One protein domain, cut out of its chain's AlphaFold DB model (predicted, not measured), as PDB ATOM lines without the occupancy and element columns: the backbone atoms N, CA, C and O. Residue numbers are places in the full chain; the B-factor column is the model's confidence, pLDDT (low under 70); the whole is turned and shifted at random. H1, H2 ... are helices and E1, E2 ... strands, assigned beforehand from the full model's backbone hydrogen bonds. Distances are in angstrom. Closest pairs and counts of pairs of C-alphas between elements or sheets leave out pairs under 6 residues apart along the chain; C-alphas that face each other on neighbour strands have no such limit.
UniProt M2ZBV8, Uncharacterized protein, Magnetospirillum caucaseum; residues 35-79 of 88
ATOM      1  N   GLU A  35     198.135 147.976 155.864       94.62
ATOM      2  CA  GLU A  35     198.856 147.430 154.709       94.62
ATOM      3  C   GLU A  35     199.803 148.452 154.070       94.62
ATOM      4  O   GLU A  35     200.742 148.078 153.362       94.62
ATOM      5  N   SER A  36     199.587 149.741 154.340       93.69
ATOM      6  CA  SER A  36     200.452 150.820 153.869       93.69
ATOM      7  C   SER A  36     201.784 150.876 154.635       93.69
ATOM      8  O   SER A  36     201.948 150.273 155.698       93.69
ATOM      9  N   ASP A  37     202.769 151.595 154.092       92.50
ATOM     10  CA  ASP A  37     203.993 151.908 154.834       92.50
ATOM     11  C   ASP A  37     203.744 153.133 155.722       92.50
ATOM     12  O   ASP A  37     203.475 154.228 155.224       92.50
ATOM     13  N   PHE A  38     203.803 152.941 157.040       93.50
ATOM     14  CA  PHE A  38     203.541 153.993 158.016       93.50
ATOM     15  C   PHE A  38     204.455 153.885 159.238       93.50
ATOM     16  O   PHE A  38     205.041 152.838 159.525       93.50
ATOM     17  N   TYR A  39     204.514 154.990 159.977       95.12
ATOM     18  CA  TYR A  39     204.942 155.039 161.369       95.12
ATOM     19  C   TYR A  39     203.850 155.734 162.176       95.12
ATOM     20  O   TYR A  39     203.292 156.738 161.729       95.12
ATOM     21  N   TRP A  40     203.540 155.198 163.351       95.88
ATOM     22  CA  TRP A  40     202.570 155.768 164.274       95.88
ATOM     23  C   TRP A  40     203.280 156.274 165.525       95.88
ATOM     24  O   TRP A  40     203.905 155.504 166.250       95.88
ATOM     25  N   LEU A  41     203.189 157.583 165.742       96.12
ATOM     26  CA  LEU A  41     203.772 158.274 166.882       96.12
ATOM     27  C   LEU A  41     202.682 158.453 167.941       96.12
ATOM     28  O   LEU A  41     201.708 159.162 167.687       96.12
ATOM     29  N   ASP A  42     202.825 157.803 169.091       96.12
ATOM     30  CA  ASP A  42     201.863 157.903 170.196       96.12
ATOM     31  C   ASP A  42     202.583 157.677 171.529       96.12
ATOM     32  O   ASP A  42     203.418 156.776 171.636       96.12
ATOM     33  N   ASP A  43     202.282 158.506 172.522       96.38
ATOM     34  CA  ASP A  43     202.869 158.482 173.862       96.38
ATOM     35  C   ASP A  43     202.169 157.489 174.792       96.38
ATOM     36  O   ASP A  43     202.770 156.997 175.745       96.38
ATOM     37  N   ASN A  44     200.892 157.208 174.530       95.31
ATOM     38  CA  ASN A  44     200.065 156.369 175.382       95.31
ATOM     39  C   ASN A  44     198.936 155.709 174.567       95.31
ATOM     40  O   ASN A  44     197.755 156.058 174.717       95.31
ATOM     41  N   PRO A  45     199.279 154.761 173.677       94.94
ATOM     42  CA  PRO A  45     198.292 154.056 172.876       94.94
ATOM     43  C   PRO A  45     197.373 153.212 173.765       94.94
ATOM     44  O   PRO A  45     197.788 152.656 174.785       94.94
ATOM     45  N   HIS A  46     196.110 153.063 173.361       93.88
ATOM     46  CA  HIS A  46     195.204 152.165 174.072       93.88
ATOM     47  C   HIS A  46     195.700 150.709 173.930       93.88
ATOM     48  O   HIS A  46     196.189 150.344 172.859       93.88
ATOM     49  N   PRO A  47     195.547 149.824 174.935       94.44
ATOM     50  CA  PRO A  47     195.993 148.430 174.821       94.44
ATOM     51  C   PRO A  47     195.444 147.696 173.587       94.44
ATOM     52  O   PRO A  47     196.169 146.954 172.927       94.44
ATOM     53  N   ASP A  48     194.188 147.963 173.224       94.81
ATOM     54  CA  ASP A  48     193.565 147.398 172.019       94.81
ATOM     55  C   ASP A  48     194.221 147.882 170.710       94.81
ATOM     56  O   ASP A  48     194.229 147.146 169.722       94.81
ATOM     57  N   ASP A  49     194.799 149.091 170.687       96.06
ATOM     58  CA  ASP A  49     195.575 149.578 169.542       96.06
ATOM     59  C   ASP A  49     196.855 148.753 169.359       96.06
ATOM     60  O   ASP A  49     197.163 148.311 168.249       96.06
ATOM     61  N   LEU A  50     197.575 148.502 170.457       96.62
ATOM     62  CA  LEU A  50     198.796 147.696 170.440       96.62
ATOM     63  C   LEU A  50     198.507 146.253 170.018       96.62
ATOM     64  O   LEU A  50     199.198 145.724 169.149       96.62
ATOM     65  N   LEU A  51     197.441 145.649 170.554       96.25
ATOM     66  CA  LEU A  51     197.002 144.306 170.165       96.25
ATOM     67  C   LEU A  51     196.652 144.224 168.677       96.25
ATOM     68  O   LEU A  51     196.966 143.230 168.019       96.25
ATOM     69  N   ARG A  52     196.012 145.257 168.118       95.81
ATOM     70  CA  ARG A  52     195.682 145.301 166.688       95.81
ATOM     71  C   ARG A  52     196.938 145.381 165.820       95.81
ATOM     72  O   ARG A  52     197.008 144.677 164.814       95.81
ATOM     73  N   LEU A  53     197.923 146.196 166.202       97.06
ATOM     74  CA  LEU A  53     199.206 146.278 165.495       97.06
ATOM     75  C   LEU A  53     199.988 144.971 165.576       97.06
ATOM     76  O   LEU A  53     200.494 144.500 164.560       97.06
ATOM     77  N   GLU A  54     200.057 144.365 166.759       97.56
ATOM     78  CA  GLU A  54     200.705 143.071 166.966       97.56
ATOM     79  C   GLU A  54     200.037 141.975 166.126       97.56
ATOM     80  O   GLU A  54     200.721 141.251 165.403       97.56
ATOM     81  N   SER A  55     198.702 141.919 166.125       96.69
ATOM     82  CA  SER A  55     197.930 140.957 165.322       96.69
ATOM     83  C   SER A  55     198.156 141.122 163.815       96.69
ATOM     84  O   SER A  55     198.064 140.149 163.070       96.69
ATOM     85  N   ALA A  56     198.456 142.343 163.363       96.69
ATOM     86  CA  ALA A  56     198.807 142.644 161.978       96.69
ATOM     87  C   ALA A  56     200.310 142.473 161.675       96.69
ATOM     88  O   ALA A  56     200.730 142.686 160.539       96.69
ATOM     89  N   GLY A  57     201.140 142.123 162.665       97.62
ATOM     90  CA  GLY A  57     202.597 142.048 162.514       97.62
ATOM     91  C   GLY A  57     203.264 143.407 162.267       97.62
ATOM     92  O   GLY A  57     204.314 143.459 161.636       97.62
ATOM     93  N   ARG A  58     202.641 144.501 162.726       97.56
ATOM     94  CA  ARG A  58     203.062 145.900 162.515       97.56
ATOM     95  C   ARG A  58     203.421 146.630 163.809       97.56
ATOM     96  O   ARG A  58     203.437 147.859 163.838       97.56
ATOM     97  N   LEU A  59     203.673 145.907 164.900       97.25
ATOM     98  CA  LEU A  59     204.024 146.524 166.186       97.25
ATOM     99  C   LEU A  59     205.311 147.365 166.093       97.25
ATOM    100  O   LEU A  59     205.422 148.387 166.758       97.25
ATOM    101  N   ASP A  60     206.233 146.993 165.203       95.81
ATOM    102  CA  ASP A  60     207.456 147.738 164.867       95.81
ATOM    103  C   ASP A  60     207.197 149.128 164.259       95.81
ATOM    104  O   ASP A  60     208.118 149.939 164.152       95.81
ATOM    105  N   ARG A  61     205.958 149.407 163.837       95.50
ATOM    106  CA  ARG A  61     205.551 150.697 163.266       95.50
ATOM    107  C   ARG A  61     205.078 151.690 164.305       95.50
ATOM    108  O   ARG A  61     204.989 152.876 163.990       95.50
ATOM    109  N   TRP A  62     204.810 151.244 165.529       97.00
ATOM    110  CA  TRP A  62     204.606 152.153 166.645       97.00
ATOM    111  C   TRP A  62     205.956 152.643 167.169       97.00
ATOM    112  O   TRP A  62     206.860 151.862 167.461       97.00
ATOM    113  N   VAL A  63     206.081 153.959 167.282       96.69
ATOM    114  CA  VAL A  63     207.210 154.625 167.918       96.69
ATOM    115  C   VAL A  63     206.642 155.400 169.093       96.69
ATOM    116  O   VAL A  63     205.864 156.336 168.903       96.69
ATOM    117  N   GLU A  64     207.030 155.013 170.304       96.81
ATOM    118  CA  GLU A  64     206.702 155.785 171.499       96.81
ATOM    119  C   GLU A  64     207.325 157.182 171.387       96.81
ATOM    120  O   GLU A  64     208.505 157.309 171.031       96.81
ATOM    121  N   VAL A  65     206.524 158.220 171.644       97.31
ATOM    122  CA  VAL A  65     206.964 159.622 171.624       97.31
ATOM    123  C   VAL A  65     206.438 160.346 172.851       97.31
ATOM    124  O   VAL A  65     205.323 160.844 172.821       97.31
ATOM    125  N   ASN A  66     207.222 160.438 173.922       97.75
ATOM    126  CA  ASN A  66     206.760 160.985 175.196       97.75
ATOM    127  C   ASN A  66     207.619 162.172 175.657       97.75
ATOM    128  O   ASN A  66     208.702 162.007 176.223       97.75
ATOM    129  N   THR A  67     207.098 163.388 175.462       96.94
ATOM    130  CA  THR A  67     207.784 164.631 175.849       96.94
ATOM    131  C   THR A  67     207.752 164.930 177.346       96.94
ATOM    132  O   THR A  67     208.515 165.774 177.812       96.94
ATOM    133  N   GLU A  68     206.882 164.264 178.109       96.44
ATOM    134  CA  GLU A  68     206.864 164.382 179.572       96.44
ATOM    135  C   GLU A  68     208.027 163.606 180.203       96.44
ATOM    136  O   GLU A  68     208.609 164.052 181.192       96.44
ATOM    137  N   VAL A  69     208.387 162.460 179.614       96.38
ATOM    138  CA  VAL A  69     209.516 161.622 180.045       96.38
ATOM    139  C   VAL A  69     210.836 162.127 179.463       96.38
ATOM    140  O   VAL A  69     211.843 162.185 180.168       96.38
ATOM    141  N   ASN A  70     210.840 162.504 178.184       96.25
ATOM    142  CA  ASN A  70     212.012 163.007 177.482       96.25
ATOM    143  C   ASN A  70     211.663 164.282 176.709       96.25
ATOM    144  O   ASN A  70     211.060 164.222 175.648       96.25
ATOM    145  N   PHE A  71     212.091 165.445 177.194       97.44
ATOM    146  CA  PHE A  71     211.754 166.729 176.568       97.44
ATOM    147  C   PHE A  71     212.099 166.801 175.064       97.44
ATOM    148  O   PHE A  71     211.344 167.381 174.285       97.44
ATOM    149  N   ASP A  72     213.185 166.147 174.640       97.94
ATOM    150  CA  ASP A  72     213.666 166.154 173.253       97.94
ATOM    151  C   ASP A  72     213.122 164.985 172.406       97.94
ATOM    152  O   ASP A  72     213.638 164.708 171.318       97.94
ATOM    153  N   ASP A  73     212.087 164.268 172.858       97.31
ATOM    154  CA  ASP A  73     211.649 163.036 172.186       97.31
ATOM    155  C   ASP A  73     211.157 163.263 170.753       97.31
ATOM    156  O   ASP A  73     211.394 162.445 169.865       97.31
ATOM    157  N   LEU A  74     210.560 164.427 170.489       95.94
ATOM    158  CA  LEU A  74     210.198 164.830 169.131       95.94
ATOM    159  C   LEU A  74     211.435 165.018 168.240       95.94
ATOM    160  O   LEU A  74     211.427 164.574 167.094       95.94
ATOM    161  N   LEU A  75     212.517 165.610 168.757       96.88
ATOM    162  CA  LEU A  75     213.769 165.775 168.008       96.88
ATOM    163  C   LEU A  75     214.416 164.419 167.712       96.88
ATOM    164  O   LEU A  75     214.868 164.184 166.590       96.88
ATOM    165  N   ARG A  76     214.403 163.497 168.684       95.88
ATOM    166  CA  ARG A  76     214.855 162.113 168.481       95.88
ATOM    167  C   ARG A  76     214.096 161.454 167.331       95.88
ATOM    168  O   ARG A  76     214.713 160.841 166.462       95.88
ATOM    169  N   VAL A  77     212.769 161.562 167.327       95.56
ATOM    170  CA  VAL A  77     211.922 160.931 166.305       95.56
ATOM    171  C   VAL A  77     212.123 161.582 164.939       95.56
ATOM    172  O   VAL A  77     212.156 160.877 163.934       95.56
ATOM    173  N   MET A  78     212.342 162.897 164.877       94.38
ATOM    174  CA  MET A  78     212.706 163.570 163.628       94.38
ATOM    175  C   MET A  78     213.997 163.000 163.033       94.38
ATOM    176  O   MET A  78     214.008 162.664 161.855       94.38
ATOM    177  N   VAL A  79     215.048 162.815 163.841       94.62
ATOM    178  CA  VAL A  79     216.313 162.198 163.390       94.62
ATOM    179  C   VAL A  79     216.107 160.742 162.967       94.62
ATOM    180  O   VAL A  79     216.662 160.304 161.962       94.62
TER     181      VAL A  79
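What this domain is: This is residues 35 to 79 of the 88 residues of an uncharacterized protein of Magnetospirillum caucaseum (UniProt M2ZBV8). Two short parallel strands, E1 and E2, lie side by side in the middle of a small flat model, with helix H1 towards one end of its long axis and helix H2 at the other. The chain loops out from E1 through H1, comes back as E2, and goes on to H2. The printed part has 45 residues with two named strands and two named helices, in the order E1, H1, E2, H2; the class is mixed, helices and strands, with 22 residues, under half, in named elements. It is only just loose, close to compact, with a radius of gyration of the C-alphas of 11.5 A and spans of 31 by 22 by 10 A.

Where its parts are: Begin at Glu 35 and go on to C-alpha 40 at (202.570, 155.768, 164.274), where E1, residues 40 to 42, begins. Next find H1 at residues 47 to 55, 12.2 A from first to last C-alpha. E2, residues 62 to 64, starts at C-alpha 62 at (204.606, 152.153, 166.645). H2, residues 73 to 79, is 10.0 A long and ends at C-alpha 79 at (216.313, 162.198, 163.390).

How they stand to each other: Look first at E1 and E2, parallel neighbours with 31 degrees between their directions. The C-alphas of Trp 40 and Trp 62 face each other at 4.8 A; N 63 and O 40 are within hydrogen-bond range at 2.9 A. E1, H1 and E2 form a strand-helix-strand unit, two parallel neighbour strands with a helix between them in the chain, and its crossover is right-handed. H2 is apart from E1 and from H1. In H1 and H2 every O i to N i+4 pair is within hydrogen-bond range.

The domain as a whole: The two farthest C-alphas, of Glu 35 and Phe 71, are 31.9 A apart. The printed part has no cut; the link from E1 to H1 is tight, and those from H1 to E2 and E2 to H2 are short. Mean pLDDT of the printed part is 96.0, and no printed residue is under 70.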